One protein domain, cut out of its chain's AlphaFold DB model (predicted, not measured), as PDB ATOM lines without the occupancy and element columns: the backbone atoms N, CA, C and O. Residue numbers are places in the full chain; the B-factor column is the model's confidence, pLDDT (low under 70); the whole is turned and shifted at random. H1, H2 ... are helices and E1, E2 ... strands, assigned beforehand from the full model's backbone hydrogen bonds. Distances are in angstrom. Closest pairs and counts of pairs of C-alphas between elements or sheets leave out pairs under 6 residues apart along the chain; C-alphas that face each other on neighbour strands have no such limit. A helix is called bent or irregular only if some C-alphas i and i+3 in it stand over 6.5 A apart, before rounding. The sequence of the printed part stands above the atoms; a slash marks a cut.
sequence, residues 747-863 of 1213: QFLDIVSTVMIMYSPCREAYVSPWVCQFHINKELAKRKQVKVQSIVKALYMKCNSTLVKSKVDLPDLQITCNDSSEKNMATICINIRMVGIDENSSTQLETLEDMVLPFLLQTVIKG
ATOM      1  N   GLN A 747     295.175 182.974 332.112       84.75
ATOM      2  CA  GLN A 747     294.333 183.388 330.995       84.75
ATOM      3  C   GLN A 747     293.350 184.469 331.434       84.75
ATOM      4  O   GLN A 747     293.074 184.638 332.620       84.75
ATOM      5  N   PHE A 748     292.810 185.212 330.469       85.19
ATOM      6  CA  PHE A 748     291.781 186.202 330.763       85.19
ATOM      7  C   PHE A 748     290.522 185.561 331.338       85.19
ATOM      8  O   PHE A 748     289.989 186.069 332.322       85.19
ATOM      9  N   LEU A 749     290.142 184.393 330.817       85.12
ATOM     10  CA  LEU A 749     289.050 183.582 331.348       85.12
ATOM     11  C   LEU A 749     289.161 183.322 332.862       85.12
ATOM     12  O   LEU A 749     288.155 183.402 333.553       85.12
ATOM     13  N   ASP A 750     290.366 183.095 333.396       82.00
ATOM     14  CA  ASP A 750     290.563 182.730 334.811       82.00
ATOM     15  C   ASP A 750     290.254 183.878 335.793       82.00
ATOM     16  O   ASP A 750     290.157 183.661 337.003       82.00
ATOM     17  N   ILE A 751     290.167 185.118 335.296       82.31
ATOM     18  CA  ILE A 751     289.932 186.324 336.107       82.31
ATOM     19  C   ILE A 751     288.554 186.947 335.823       82.31
ATOM     20  O   ILE A 751     288.054 187.738 336.630       82.31
ATOM     21  N   VAL A 752     287.946 186.613 334.684       83.81
ATOM     22  CA  VAL A 752     286.631 187.113 334.273       83.81
ATOM     23  C   VAL A 752     285.541 186.334 335.007       83.81
ATOM     24  O   VAL A 752     285.476 185.114 334.923       83.81
ATOM     25  N   SER A 753     284.671 187.042 335.726       83.12
ATOM     26  CA  SER A 753     283.524 186.450 336.423       83.12
ATOM     27  C   SER A 753     282.308 186.307 335.516       83.12
ATOM     28  O   SER A 753     281.628 185.288 335.552       83.12
ATOM     29  N   THR A 754     282.017 187.337 334.720       82.69
ATOM     30  CA  THR A 754     280.850 187.383 333.829       82.69
ATOM     31  C   THR A 754     281.186 188.166 332.568       82.69
ATOM     32  O   THR A 754     281.866 189.195 332.632       82.69
ATOM     33  N   VAL A 755     280.675 187.699 331.433       83.88
ATOM     34  CA  VAL A 755     280.746 188.377 330.136       83.88
ATOM     35  C   VAL A 755     279.329 188.787 329.755       83.88
ATOM     36  O   VAL A 755     278.429 187.954 329.789       83.88
ATOM     37  N   MET A 756     279.124 190.055 329.412       81.00
ATOM     38  CA  MET A 756     277.835 190.567 328.949       81.00
ATOM     39  C   MET A 756     278.008 191.200 327.575       81.00
ATOM     40  O   MET A 756     278.893 192.031 327.381       81.00
ATOM     41  N   ILE A 757     277.153 190.834 326.626       81.44
ATOM     42  CA  ILE A 757     277.024 191.556 325.361       81.44
ATOM     43  C   ILE A 757     275.836 192.496 325.518       81.44
ATOM     44  O   ILE A 757     274.713 192.055 325.753       81.44
ATOM     45  N   MET A 758     276.090 193.795 325.435       77.12
ATOM     46  CA  MET A 758     275.065 194.822 325.569       77.12
ATOM     47  C   MET A 758     274.940 195.602 324.273       77.12
ATOM     48  O   MET A 758     275.938 195.983 323.664       77.12
ATOM     49  N   TYR A 759     273.708 195.897 323.885       76.31
ATOM     50  CA  TYR A 759     273.441 196.838 322.811       76.31
ATOM     51  C   TYR A 759     273.460 198.263 323.377       76.31
ATOM     52  O   TYR A 759     272.632 198.615 324.220       76.31
ATOM     53  N   SER A 760     274.417 199.083 322.944       73.06
ATOM     54  CA  SER A 760     274.551 200.482 323.344       73.06
ATOM     55  C   SER A 760     274.505 201.377 322.101       73.06
ATOM     56  O   SER A 760     275.388 201.284 321.248       73.06
ATOM     57  N   PRO A 761     273.498 202.255 321.964       62.53
ATOM     58  CA  PRO A 761     273.391 203.130 320.804       62.53
ATOM     59  C   PRO A 761     274.492 204.205 320.839       62.53
ATOM     60  O   PRO A 761     274.380 205.212 321.541       62.53
ATOM     61  N   CYS A 762     275.572 203.998 320.083       56.78
ATOM     62  CA  CYS A 762     276.620 204.998 319.869       56.78
ATOM     63  C   CYS A 762     276.233 205.959 318.730       56.78
ATOM     64  O   CYS A 762     275.705 205.544 317.705       56.78
ATOM     65  N   ARG A 763     276.512 207.261 318.901       52.19
ATOM     66  CA  ARG A 763     276.267 208.312 317.885       52.19
ATOM     67  C   ARG A 763     277.403 208.452 316.856       52.19
ATOM     68  O   ARG A 763     277.342 209.325 315.998       52.19
ATOM     69  N   GLU A 764     278.445 207.630 316.960       57.94
ATOM     70  CA  GLU A 764     279.636 207.665 316.105       57.94
ATOM     71  C   GLU A 764     279.506 206.622 314.983       57.94
ATOM     72  O   GLU A 764     279.403 205.431 315.256       57.94
ATOM     73  N   ALA A 765     279.528 207.066 313.722       54.91
ATOM     74  CA  ALA A 765     279.183 206.261 312.539       54.91
ATOM     75  C   ALA A 765     280.158 205.110 312.190       54.91
ATOM     76  O   ALA A 765     279.947 204.412 311.205       54.91
ATOM     77  N   TYR A 766     281.223 204.908 312.972       60.75
ATOM     78  CA  TYR A 766     282.311 203.967 312.668       60.75
ATOM     79  C   TYR A 766     282.543 202.904 313.757       60.75
ATOM     80  O   TYR A 766     283.529 202.169 313.697       60.75
ATOM     81  N   VAL A 767     281.655 202.811 314.755       64.31
ATOM     82  CA  VAL A 767     281.785 201.892 315.898       64.31
ATOM     83  C   VAL A 767     280.531 201.028 316.014       64.31
ATOM     84  O   VAL A 767     279.415 201.541 315.956       64.31
ATOM     85  N   SER A 768     280.709 199.716 316.193       69.81
ATOM     86  CA  SER A 768     279.601 198.772 316.369       69.81
ATOM     87  C   SER A 768     278.743 199.139 317.594       69.81
ATOM     88  O   SER A 768     279.295 199.505 318.639       69.81
ATOM     89  N   PRO A 769     277.402 199.015 317.508       70.25
ATOM     90  CA  PRO A 769     276.507 199.258 318.639       70.25
ATOM     91  C   PRO A 769     276.573 198.146 319.699       70.25
ATOM     92  O   PRO A 769     276.051 198.307 320.802       70.25
ATOM     93  N   TRP A 770     277.213 197.014 319.397       75.88
ATOM     94  CA  TRP A 770     277.417 195.927 320.347       75.88
ATOM     95  C   TRP A 770     278.668 196.181 321.197       75.88
ATOM     96  O   TRP A 770     279.782 196.322 320.690       75.88
ATOM     97  N   VAL A 771     278.485 196.226 322.516       76.44
ATOM     98  CA  VAL A 771     279.553 196.391 323.507       76.44
ATOM     99  C   VAL A 771     279.703 195.093 324.283       76.44
ATOM    100  O   VAL A 771     278.782 194.665 324.979       76.44
ATOM    101  N   CYS A 772     280.882 194.486 324.209       79.62
ATOM    102  CA  CYS A 772     281.221 193.338 325.035       79.62
ATOM    103  C   CYS A 772     281.865 193.817 326.342       79.62
ATOM    104  O   CYS A 772     282.940 194.420 326.327       79.62
ATOM    105  N   GLN A 773     281.199 193.580 327.468       82.31
ATOM    106  CA  GLN A 773     281.647 193.961 328.801       82.31
ATOM    107  C   GLN A 773     282.124 192.730 329.581       82.31
ATOM    108  O   GLN A 773     281.366 191.796 329.836       82.31
ATOM    109  N   PHE A 774     283.383 192.759 330.009       85.19
ATOM    110  CA  PHE A 774     283.994 191.749 330.868       85.19
ATOM    111  C   PHE A 774     284.056 192.273 332.299       85.19
ATOM    112  O   PHE A 774     284.713 193.285 332.561       85.19
ATOM    113  N   HIS A 775     283.413 191.574 333.231       83.69
ATOM    114  CA  HIS A 775     283.558 191.837 334.660       83.69
ATOM    115  C   HIS A 775     284.686 190.988 335.226       83.69
ATOM    116  O   HIS A 775     284.705 189.770 335.074       83.69
ATOM    117  N   ILE A 776     285.631 191.641 335.889       83.69
ATOM    118  CA  ILE A 776     286.825 191.023 336.455       83.69
ATOM    119  C   ILE A 776     286.742 191.121 337.969       83.69
ATOM    120  O   ILE A 776     286.580 192.215 338.513       83.69
ATOM    121  N   ASN A 777     286.925 190.003 338.666       80.75
ATOM    122  CA  ASN A 777     286.935 190.003 340.124       80.75
ATOM    123  C   ASN A 777     288.199 190.711 340.659       80.75
ATOM    124  O   ASN A 777     289.330 190.242 340.480       80.75
ATOM    125  N   LYS A 778     288.009 191.844 341.349       77.88
ATOM    126  CA  LYS A 778     289.092 192.698 341.868       77.88
ATOM    127  C   LYS A 778     289.908 192.003 342.958       77.88
ATOM    128  O   LYS A 778     291.112 192.243 343.059       77.88
ATOM    129  N   GLU A 779     289.295 191.129 343.753       78.50
ATOM    130  CA  GLU A 779     290.007 190.344 344.767       78.50
ATOM    131  C   GLU A 779     290.874 189.256 344.136       78.50
ATOM    132  O   GLU A 779     292.034 189.095 344.521       78.50
ATOM    133  N   LEU A 780     290.353 188.550 343.130       78.12
ATOM    134  CA  LEU A 780     291.086 187.493 342.427       78.12
ATOM    135  C   LEU A 780     292.287 188.075 341.662       78.12
ATOM    136  O   LEU A 780     293.403 187.560 341.773       78.12
ATOM    137  N   ALA A 781     292.098 189.218 340.994       75.88
ATOM    138  CA  ALA A 781     293.175 189.957 340.333       75.88
ATOM    139  C   ALA A 781     294.268 190.430 341.315       75.88
ATOM    140  O   ALA A 781     295.462 190.322 341.013       75.88
ATOM    141  N   LYS A 782     293.885 190.893 342.520       78.94
ATOM    142  CA  LYS A 782     294.829 191.259 343.592       78.94
ATOM    143  C   LYS A 782     295.599 190.047 344.117       78.94
ATOM    144  O   LYS A 782     296.823 190.114 344.207       78.94
ATOM    145  N   ARG A 783     294.916 188.930 344.400       77.19
ATOM    146  CA  ARG A 783     295.547 187.674 344.857       77.19
ATOM    147  C   ARG A 783     296.555 187.134 343.835       77.19
ATOM    148  O   ARG A 783     297.609 186.644 344.224       77.19
ATOM    149  N   LYS A 784     296.278 187.274 342.534       76.69
ATOM    150  CA  LYS A 784     297.179 186.868 341.436       76.69
ATOM    151  C   LYS A 784     298.233 187.928 341.056       76.69
ATOM    152  O   LYS A 784     299.019 187.711 340.130       76.69
ATOM    153  N   GLN A 785     298.290 189.055 341.777       75.81
ATOM    154  CA  GLN A 785     299.216 190.175 341.547       75.81
ATOM    155  C   GLN A 785     299.196 190.685 340.093       75.81
ATOM    156  O   GLN A 785     300.241 190.795 339.441       75.81
ATOM    157  N   VAL A 786     298.004 190.957 339.559       80.56
ATOM    158  CA  VAL A 786     297.814 191.500 338.208       80.56
ATOM    159  C   VAL A 786     297.281 192.927 338.303       80.56
ATOM    160  O   VAL A 786     296.296 193.189 338.988       80.56
ATOM    161  N   LYS A 787     297.927 193.862 337.598       81.69
ATOM    162  CA  LYS A 787     297.443 195.244 337.467       81.69
ATOM    163  C   LYS A 787     296.516 195.362 336.260       81.69
ATOM    164  O   LYS A 787     296.798 194.787 335.213       81.69
ATOM    165  N   VAL A 788     295.478 196.191 336.365       79.06
ATOM    166  CA  VAL A 788     294.508 196.447 335.280       79.06
ATOM    167  C   VAL A 788     295.192 196.914 333.990       79.06
ATOM    168  O   VAL A 788     294.909 196.406 332.910       79.06
ATOM    169  N   GLN A 789     296.192 197.794 334.108       78.62
ATOM    170  CA  GLN A 789     297.002 198.263 332.976       78.62
ATOM    171  C   GLN A 789     297.727 197.123 332.241       78.62
ATOM    172  O   GLN A 789     297.898 197.181 331.026       78.62
ATOM    173  N   SER A 790     298.147 196.074 332.956       80.94
ATOM    174  CA  SER A 790     298.791 194.900 332.357       80.94
ATOM    175  C   SER A 790     297.795 194.047 331.572       80.94
ATOM    176  O   SER A 790     298.148 193.564 330.501       80.94
ATOM    177  N   ILE A 791     296.556 193.916 332.063       82.25
ATOM    178  CA  ILE A 791     295.463 193.200 331.381       82.25
ATOM    179  C   ILE A 791     295.144 193.889 330.056       82.25
ATOM    180  O   ILE A 791     295.196 193.264 329.001       82.25
ATOM    181  N   VAL A 792     294.904 195.200 330.105       79.56
ATOM    182  CA  VAL A 792     294.582 196.007 328.920       79.56
ATOM    183  C   VAL A 792     295.722 195.949 327.902       79.56
ATOM    184  O   VAL A 792     295.491 195.684 326.725       79.56
ATOM    185  N   LYS A 793     296.976 196.096 328.349       80.06
ATOM    186  CA  LYS A 793     298.154 195.983 327.476       80.06
ATOM    187  C   LYS A 793     298.289 194.595 326.837       80.06
ATOM    188  O   LYS A 793     298.678 194.518 325.675       80.06
ATOM    189  N   ALA A 794     297.988 193.518 327.565       80.88
ATOM    190  CA  ALA A 794     298.044 192.153 327.038       80.88
ATOM    191  C   ALA A 794     296.985 191.915 325.950       80.88
ATOM    192  O   ALA A 794     297.308 191.351 324.905       80.88
ATOM    193  N   LEU A 795     295.761 192.410 326.160       81.25
ATOM    194  CA  LEU A 795     294.683 192.347 325.172       81.25
ATOM    195  C   LEU A 795     295.041 193.150 323.910       81.25
ATOM    196  O   LEU A 795     295.007 192.598 322.814       81.25
ATOM    197  N   TYR A 796     295.517 194.393 324.056       79.19
ATOM    198  CA  TYR A 796     295.981 195.205 322.920       79.19
ATOM    199  C   TYR A 796     297.125 194.542 322.137       79.19
ATOM    200  O   TYR A 796     297.095 194.484 320.909       79.19
ATOM    201  N   MET A 797     298.134 194.010 322.832       75.44
ATOM    202  CA  MET A 797     299.257 193.308 322.195       75.44
ATOM    203  C   MET A 797     298.795 192.069 321.424       75.44
ATOM    204  O   MET A 797     299.336 191.771 320.358       75.44
ATOM    205  N   LYS A 798     297.792 191.348 321.942       75.31
ATOM    206  CA  LYS A 798     297.242 190.161 321.290       75.31
ATOM    207  C   LYS A 798     296.512 190.530 320.000       75.31
ATOM    208  O   LYS A 798     296.844 189.934 318.976       75.31
ATOM    209  N   CYS A 799     295.641 191.541 320.036       72.12
ATOM    210  CA  CYS A 799     294.925 192.052 318.862       72.12
ATOM    211  C   CYS A 799     295.887 192.571 317.775       72.12
ATOM    212  O   CYS A 799     295.736 192.235 316.602       72.12
ATOM    213  N   ASN A 800     296.953 193.280 318.167       66.81
ATOM    214  CA  ASN A 800     297.947 193.805 317.221       66.81
ATOM    215  C   ASN A 800     298.863 192.719 316.626       66.81
ATOM    216  O   ASN A 800     299.345 192.851 315.504       66.81
ATOM    217  N   SER A 801     299.136 191.633 317.359       60.97
ATOM    218  CA  SER A 801     300.037 190.562 316.895       60.97
ATOM    219  C   SER A 801     299.459 189.707 315.757       60.97
ATOM    220  O   SER A 801     300.217 189.143 314.963       60.97
ATOM    221  N   THR A 802     298.131 189.610 315.672       53.94
ATOM    222  CA  THR A 802     297.386 188.844 314.658       53.94
ATOM    223  C   THR A 802     297.357 189.528 313.295       53.94
ATOM    224  O   THR A 802     297.483 188.829 312.289       53.94
ATOM    225  N   LEU A 803     297.357 190.868 313.259       54.19
ATOM    226  CA  LEU A 803     297.479 191.668 312.027       54.19
ATOM    227  C   LEU A 803     298.768 191.365 311.236       54.19
ATOM    228  O   LEU A 803     298.845 191.615 310.039       54.19
ATOM    229  N   VAL A 804     299.792 190.800 311.890       50.94
ATOM    230  CA  VAL A 804     301.126 190.588 311.302       50.94
ATOM    231  C   VAL A 804     301.382 189.128 310.880       50.94
ATOM    232  O   VAL A 804     302.330 188.869 310.139       50.94
ATOM    233  N   LYS A 805     300.591 188.141 311.341       53.03
ATOM    234  CA  LYS A 805     300.949 186.705 311.208       53.03
ATOM    235  C   LYS A 805     299.888 185.759 310.626       53.03
ATOM    236  O   LYS A 805     300.254 184.619 310.335       53.03
ATOM    237  N   SER A 806     298.633 186.156 310.409       42.25
ATOM    238  CA  SER A 806     297.583 185.239 309.917       42.25
ATOM    239  C   SER A 806     296.742 185.811 308.775       42.25
ATOM    240  O   SER A 806     296.400 186.981 308.793       42.25
ATOM    241  N   LYS A 807     296.340 184.949 307.827       49.25
ATOM    242  CA  LYS A 807     295.297 185.192 306.803       49.25
ATOM    243  C   LYS A 807     293.870 185.171 307.399       49.25
ATOM    244  O   LYS A 807     292.978 184.566 306.815       49.25
ATOM    245  N   VAL A 808     293.691 185.699 308.609       53.47
ATOM    246  CA  VAL A 808     292.393 185.767 309.300       53.47
ATOM    247  C   VAL A 808     292.164 187.234 309.639       53.47
ATOM    248  O   VAL A 808     292.918 187.783 310.443       53.47
ATOM    249  N   ASP A 809     291.174 187.845 308.994       54.59
ATOM    250  CA  ASP A 809     290.826 189.257 309.159       54.59
ATOM    251  C   ASP A 809     290.001 189.421 310.445       54.59
ATOM    252  O   ASP A 809     288.791 189.215 310.462       54.59
ATOM    253  N   LEU A 810     290.674 189.718 311.562       60.59
ATOM    254  CA  LEU A 810     290.011 190.147 312.797       60.59
ATOM    255  C   LEU A 810     289.647 191.641 312.677       60.59
ATOM    256  O   LEU A 810     290.492 192.413 312.219       60.59
ATOM    257  N   PRO A 811     288.444 192.063 313.106       64.50
ATOM    258  CA  PRO A 811     288.042 193.469 313.099       64.50
ATOM    259  C   PRO A 811     288.879 194.292 314.089       64.50
ATOM    260  O   PRO A 811     289.345 193.762 315.103       64.50
ATOM    261  N   ASP A 812     289.044 195.592 313.830       64.50
ATOM    262  CA  ASP A 812     289.739 196.485 314.758       64.50
ATOM    263  C   ASP A 812     288.920 196.626 316.051       64.50
ATOM    264  O   ASP A 812     287.703 196.800 316.027       64.50
ATOM    265  N   LEU A 813     289.573 196.517 317.211       72.56
ATOM    266  CA  LEU A 813     288.902 196.501 318.515       72.56
ATOM    267  C   LEU A 813     289.318 197.709 319.359       72.56
ATOM    268  O   LEU A 813     290.497 197.905 319.652       72.56
ATOM    269  N   GLN A 814     288.337 198.480 319.827       73.12
ATOM    270  CA  GLN A 814     288.525 199.544 320.809       73.12
ATOM    271  C   GLN A 814     288.303 198.986 322.220       73.12
ATOM    272  O   GLN A 814     287.199 198.562 322.562       73.12
ATOM    273  N   ILE A 815     289.345 199.002 323.059       78.19
ATOM    274  CA  ILE A 815     289.295 198.498 324.441       78.19
ATOM    275  C   ILE A 815     289.301 199.685 325.407       78.19
ATOM    276  O   ILE A 815     290.284 200.428 325.487       78.19
ATOM    277  N   THR A 816     288.230 199.841 326.181       74.88
ATOM    278  CA  THR A 816     288.105 200.852 327.243       74.88
ATOM    279  C   THR A 816     287.963 200.171 328.602       74.88
ATOM    280  O   THR A 816     287.410 199.080 328.713       74.88
ATOM    281  N   CYS A 817     288.506 200.780 329.651       73.31
ATOM    282  CA  CYS A 817     288.446 200.237 331.004       73.31
ATOM    283  C   CYS A 817     287.881 201.296 331.941       73.31
ATOM    284  O   CYS A 817     288.470 202.369 332.067       73.31
ATOM    285  N   ASN A 818     286.796 200.957 332.635       67.88
ATOM    286  CA  ASN A 818     286.215 201.799 333.674       67.88
ATOM    287  C   ASN A 818     286.491 201.135 335.030       67.88
ATOM    288  O   ASN A 818     286.024 200.027 335.288       67.88
ATOM    289  N   ASP A 819     287.270 201.794 335.891       54.25
ATOM    290  CA  ASP A 819     287.361 201.420 337.310       54.25
ATOM    291  C   ASP A 819     286.209 202.156 337.998       54.25
ATOM    292  O   ASP A 819     286.264 203.370 338.192       54.25
ATOM    293  N   SER A 820     285.106 201.458 338.268       51.50
ATOM    294  CA  SER A 820     283.981 202.026 339.005       51.50
ATOM    295  C   SER A 820     284.428 202.290 340.443       51.50
ATOM    296  O   SER A 820     284.425 201.422 341.313       51.50
ATOM    297  N   SER A 821     284.858 203.521 340.706       45.66
ATOM    298  CA  SER A 821     285.153 204.045 342.038       45.66
ATOM    299  C   SER A 821     283.868 204.376 342.809       45.66
ATOM    300  O   SER A 821     283.742 205.455 343.377       45.66
ATOM    301  N   GLU A 822     282.910 203.447 342.834       43.84
ATOM    302  CA  GLU A 822     281.729 203.509 343.697       43.84
ATOM    303  C   GLU A 822     281.819 202.408 344.758       43.84
ATOM    304  O   GLU A 822     282.115 201.242 344.487       43.84
ATOM    305  N   LYS A 823     281.645 202.814 346.015       48.03
ATOM    306  CA  LYS A 823     281.762 201.964 347.200       48.03
ATOM    307  C   LYS A 823     280.709 200.846 347.120       48.03
ATOM    308  O   LYS A 823     279.536 201.138 347.305       48.03
ATOM    309  N   ASN A 824     281.159 199.604 346.886       46.84
ATOM    310  CA  ASN A 824     280.474 198.306 347.093       46.84
ATOM    311  C   ASN A 824     280.287 197.361 345.886       46.84
ATOM    312  O   ASN A 824     279.611 196.348 346.044       46.84
ATOM    313  N   MET A 825     280.955 197.551 344.741       50.88
ATOM    314  CA  MET A 825     281.099 196.453 343.761       50.88
ATOM    315  C   MET A 825     282.565 196.059 343.545       50.88
ATOM    316  O   MET A 825     283.406 196.850 343.129       50.88
ATOM    317  N   ALA A 826     282.881 194.800 343.856       60.91
ATOM    318  CA  ALA A 826     284.220 194.209 343.807       60.91
ATOM    319  C   ALA A 826     284.676 193.828 342.378       60.91
ATOM    320  O   ALA A 826     285.440 192.874 342.202       60.91
ATOM    321  N   THR A 827     284.214 194.545 341.349       66.62
ATOM    322  CA  THR A 827     284.361 194.162 339.935       66.62
ATOM    323  C   THR A 827     284.936 195.297 339.086       66.62
ATOM    324  O   THR A 827     284.452 196.421 339.143       66.62
ATOM    325  N   ILE A 828     285.966 195.005 338.288       76.62
ATOM    326  CA  ILE A 828     286.542 195.914 337.281       76.62
ATOM    327  C   ILE A 828     285.891 195.601 335.930       76.62
ATOM    328  O   ILE A 828     285.819 194.428 335.567       76.62
ATOM    329  N   CYS A 829     285.468 196.616 335.173       77.88
ATOM    330  CA  CYS A 829     284.793 196.414 333.888       77.88
ATOM    331  C   CYS A 829     285.693 196.806 332.706       77.88
ATOM    332  O   CYS A 829     286.123 197.958 332.597       77.88
ATOM    333  N   ILE A 830     285.939 195.861 331.795       81.81
ATOM    334  CA  ILE A 830     286.592 196.113 330.501       81.81
ATOM    335  C   ILE A 830     285.532 196.050 329.407       81.81
ATOM    336  O   ILE A 830     284.886 195.021 329.243       81.81
ATOM    337  N   ASN A 831     285.377 197.133 328.651       79.88
ATOM    338  CA  ASN A 831     284.439 197.232 327.540       79.88
ATOM    339  C   ASN A 831     285.201 197.160 326.215       79.88
ATOM    340  O   ASN A 831     286.178 197.887 326.013       79.88
ATOM    341  N   ILE A 832     284.737 196.313 325.304       78.62
ATOM    342  CA  ILE A 832     285.339 196.094 323.990       78.62
ATOM    343  C   ILE A 832     284.296 196.379 322.916       78.62
ATOM    344  O   ILE A 832     283.164 195.898 322.999       78.62
ATOM    345  N   ARG A 833     284.683 197.188 321.927       75.94
ATOM    346  CA  ARG A 833     283.852 197.577 320.781       75.94
ATOM    347  C   ARG A 833     284.572 197.257 319.479       75.94
ATOM    348  O   ARG A 833     285.783 197.445 319.398       75.94
ATOM    349  N   MET A 834     283.834 196.805 318.473       70.62
ATOM    350  CA  MET A 834     284.358 196.608 317.119       70.62
ATOM    351  C   MET A 834     284.335 197.918 316.323       70.62
ATOM    352  O   MET A 834     283.385 198.695 316.425       70.62
ATOM    353  N   VAL A 835     285.381 198.143 315.534       67.50
ATOM    354  CA  VAL A 835     285.597 199.284 314.642       67.50
ATOM    355  C   VAL A 835     285.700 198.727 313.221       67.50
ATOM    356  O   VAL A 835     286.581 197.918 312.940       67.50
ATOM    357  N   GLY A 836     284.784 199.116 312.333       62.19
ATOM    358  CA  GLY A 836     284.744 198.609 310.953       62.19
ATOM    359  C   GLY A 836     283.346 198.203 310.481       62.19
ATOM    360  O   GLY A 836     282.500 197.806 311.275       62.19
ATOM    361  N   ILE A 837     283.117 198.384 309.180       54.91
ATOM    362  CA  ILE A 837     281.818 198.545 308.508       54.91
ATOM    363  C   ILE A 837     281.186 197.191 308.155       54.91
ATOM    364  O   ILE A 837     281.800 196.420 307.431       54.91
ATOM    365  N   ASP A 838     279.946 196.977 308.604       53.91
ATOM    366  CA  ASP A 838     278.903 196.198 307.916       53.91
ATOM    367  C   ASP A 838     277.529 196.661 308.442       53.91
ATOM    368  O   ASP A 838     277.349 196.805 309.652       53.91
ATOM    369  N   GLU A 839     276.556 196.918 307.558       54.56
ATOM    370  CA  GLU A 839     275.219 197.443 307.916       54.56
ATOM    371  C   GLU A 839     274.298 196.392 308.586       54.56
ATOM    372  O   GLU A 839     273.224 196.733 309.084       54.56
ATOM    373  N   ASN A 840     274.725 195.123 308.667       59.00
ATOM    374  CA  ASN A 840     273.938 194.024 309.237       59.00
ATOM    375  C   ASN A 840     274.329 193.703 310.692       59.00
ATOM    376  O   ASN A 840     275.317 193.017 310.964       59.00
ATOM    377  N   SER A 841     273.485 194.124 311.641       57.97
ATOM    378  CA  SER A 841     273.682 193.943 313.089       57.97
ATOM    379  C   SER A 841     273.741 192.483 313.567       57.97
ATOM    380  O   SER A 841     274.334 192.235 314.616       57.97
ATOM    381  N   SER A 842     273.173 191.526 312.818       62.53
ATOM    382  CA  SER A 842     273.186 190.087 313.143       62.53
ATOM    383  C   SER A 842     274.558 189.443 312.921       62.53
ATOM    384  O   SER A 842     275.074 188.771 313.807       62.53
ATOM    385  N   THR A 843     275.199 189.730 311.784       63.91
ATOM    386  CA  THR A 843     276.527 189.190 311.432       63.91
ATOM    387  C   THR A 843     277.634 189.658 312.385       63.91
ATOM    388  O   THR A 843     278.586 188.926 312.660       63.91
ATOM    389  N   GLN A 844     277.486 190.857 312.961       66.69
ATOM    390  CA  GLN A 844     278.409 191.392 313.967       66.69
ATOM    391  C   GLN A 844     278.295 190.665 315.314       66.69
ATOM    392  O   GLN A 844     279.305 190.480 315.991       66.69
ATOM    393  N   LEU A 845     277.085 190.247 315.698       70.25
ATOM    394  CA  LEU A 845     276.851 189.512 316.941       70.25
ATOM    395  C   LEU A 845     277.434 188.095 316.860       70.25
ATOM    396  O   LEU A 845     278.170 187.698 317.757       70.25
ATOM    397  N   GLU A 846     277.196 187.391 315.751       72.12
ATOM    398  CA  GLU A 846     277.787 186.070 315.478       72.12
ATOM    399  C   GLU A 846     279.323 186.144 315.447       72.12
ATOM    400  O   GLU A 846     280.016 185.330 316.051       72.12
ATOM    401  N   THR A 847     279.883 187.193 314.835       72.25
ATOM    402  CA  THR A 847     281.337 187.439 314.826       72.25
ATOM    403  C   THR A 847     281.892 187.691 316.235       72.25
ATOM    404  O   THR A 847     282.987 187.222 316.574       72.25
ATOM    405  N   LEU A 848     281.152 188.418 317.079       74.69
ATOM    406  CA  LEU A 848     281.529 188.644 318.474       74.69
ATOM    407  C   LEU A 848     281.508 187.346 319.287       74.69
ATOM    408  O   LEU A 848     282.438 187.115 320.062       74.69
ATOM    409  N   GLU A 849     280.482 186.515 319.102       76.88
ATOM    410  CA  GLU A 849     280.271 185.271 319.847       76.88
ATOM    411  C   GLU A 849     281.226 184.150 319.426       76.88
ATOM    412  O   GLU A 849     281.910 183.583 320.279       76.88
ATOM    413  N   ASP A 850     281.362 183.895 318.125       75.75
ATOM    414  CA  ASP A 850     282.092 182.729 317.618       75.75
ATOM    415  C   ASP A 850     283.591 182.988 317.407       75.75
ATOM    416  O   ASP A 850     284.402 182.058 317.470       75.75
ATOM    417  N   MET A 851     283.996 184.244 317.172       72.00
ATOM    418  CA  MET A 851     285.396 184.589 316.884       72.00
ATOM    419  C   MET A 851     286.047 185.457 317.961       72.00
ATOM    420  O   MET A 851     287.114 185.102 318.468       72.00
ATOM    421  N   VAL A 852     285.447 186.594 318.326       75.31
ATOM    422  CA  VAL A 852     286.106 187.581 319.204       75.31
ATOM    423  C   VAL A 852     286.136 187.115 320.663       75.31
ATOM    424  O   VAL A 852     287.181 187.207 321.315       75.31
ATOM    425  N   LEU A 853     285.031 186.571 321.180       78.88
ATOM    426  CA  LEU A 853     284.926 186.112 322.565       78.88
ATOM    427  C   LEU A 853     285.904 184.969 322.902       78.88
ATOM    428  O   LEU A 853     286.715 185.148 323.822       78.88
ATOM    429  N   PRO A 854     285.932 183.841 322.162       80.56
ATOM    430  CA  PRO A 854     286.895 182.769 322.400       80.56
ATOM    431  C   PRO A 854     288.343 183.249 322.269       80.56
ATOM    432  O   PRO A 854     289.205 182.857 323.060       80.56
ATOM    433  N   PHE A 855     288.618 184.133 321.305       80.06
ATOM    434  CA  PHE A 855     289.955 184.671 321.071       80.06
ATOM    435  C   PHE A 855     290.462 185.510 322.252       80.06
ATOM    436  O   PHE A 855     291.585 185.305 322.729       80.06
ATOM    437  N   LEU A 856     289.634 186.426 322.761       82.06
ATOM    438  CA  LEU A 856     290.008 187.313 323.860       82.06
ATOM    439  C   LEU A 856     290.101 186.570 325.192       82.06
ATOM    440  O   LEU A 856     291.083 186.760 325.915       82.06
ATOM    441  N   LEU A 857     289.155 185.675 325.492       83.19
ATOM    442  CA  LEU A 857     289.165 184.863 326.717       83.19
ATOM    443  C   LEU A 857     290.405 183.960 326.808       83.19
ATOM    444  O   LEU A 857     290.941 183.741 327.899       83.19
ATOM    445  N   GLN A 858     290.930 183.496 325.670       80.19
ATOM    446  CA  GLN A 858     292.153 182.691 325.621       80.19
ATOM    447  C   GLN A 858     293.455 183.501 325.774       80.19
ATOM    448  O   GLN A 858     294.530 182.894 325.903       80.19
ATOM    449  N   THR A 859     293.388 184.838 325.791       83.00
ATOM    450  CA  THR A 859     294.561 185.717 325.911       83.00
ATOM    451  C   THR A 859     295.308 185.468 327.217       83.00
ATOM    452  O   THR A 859     294.713 185.372 328.287       83.00
ATOM    453  N   VAL A 860     296.637 185.370 327.133       82.38
ATOM    454  CA  VAL A 860     297.510 185.207 328.301       82.38
ATOM    455  C   VAL A 860     297.851 186.579 328.861       82.38
ATOM    456  O   VAL A 860     298.457 187.398 328.173       82.38
ATOM    457  N   ILE A 861     297.464 186.824 330.108       81.88
ATOM    458  CA  ILE A 861     297.664 188.107 330.794       81.88
ATOM    459  C   ILE A 861     299.014 188.146 331.500       81.88
ATOM    460  O   ILE A 861     299.695 189.173 331.523       81.88
ATOM    461  N   LYS A 862     299.379 187.026 332.121       78.75
ATOM    462  CA  LYS A 862     300.583 186.856 332.933       78.75
ATOM    463  C   LYS A 862     301.056 185.407 332.802       78.75
ATOM    464  O   LYS A 862     300.237 184.517 332.579       78.75
ATOM    465  N   GLY A 863     302.360 185.183 332.924       79.81
ATOM    466  CA  GLY A 863     302.960 183.861 332.756       79.81
ATOM    467  C   GLY A 863     303.433 183.573 331.334       79.81
ATOM    468  O   GLY A 863     303.191 184.349 330.406       79.81
TER     469      GLY A 863
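This is residues 747 to 863 of the 1213 residues of the protein "DNA-directed RNA polymerase" of Daucus carota subsp. sativus (UniProt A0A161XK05). A strongly twisted four-stranded sheet is covered on one face by two helices, H2 along E3 and H3 slantwise over E2, making two layers; short H1 sits at one end. Strand E5 packs on H2, and residues 804 to 809 stick out. The printed part has 117 residues with three named helices and five named strands, in the order E1, E2, H1, H2, E3, E4, H3, E5; the sheet order is E1, E2, E4, E3, antiparallel, and the class is mixed. It is compact, with a radius of gyration of the C-alphas of 14.5 A and spans of 42 by 34 by 20 A.

E1, residues 752 to 759, begins at C-alpha 752 (286.631, 187.113, 334.273). E2, residues 767 to 777, is 27.5 A long and bends by 67 degrees at residue 770. H1 is residues 778 to 783, H2 788 to 802 with 22.2 A, E3 812 to 818, and E4 827 to 835 with 25.8 A. H3, residues 841 to 857, is 22.5 A long, with a kink of 33 degrees near residue 848; it is only just irregular, C-alphas 850 and 853 being 6.6 A apart. E5, residues 860 to 862, ends at C-alpha 862 (300.583, 186.856, 332.933).

Within hydrogen-bond range are N 756 and O 773 in hairpin E1 and E2, 2.9 A, N 774 and O 830 between E2 and E4, 2.8 A, and N 816 and O 831 in hairpin E3 and E4, 2.8 A. E2, H1 H2, E3 form a split strand-helix-strand unit, two strands running the same way with E4 between them, and a right-handed crossover. H2's height over the sheet is 8.8 A, H3's 9.2 A. H2 and H3 are close but not clearly touching, closest at C-alphas 795 and 856, 7.0 A. H1 only grazes the sheet. The closest C-alphas of H2 and E5, 794 and 861, are 5.5 A apart; E5 pairs with no named strand. Every O i to N i+4 pair is within hydrogen-bond range in H1, against 10 of 11 in H2 and 9 of 13 in H3.

The farthest C-alphas, of Lys 807 and Lys 823, are 45.8 A apart. The printed part has no cut, and no link is long. Mean pLDDT of the printed part is 71.2; residues 761 to 768, 800 to 812, 818 to 827 and 835 to 844 are under 70.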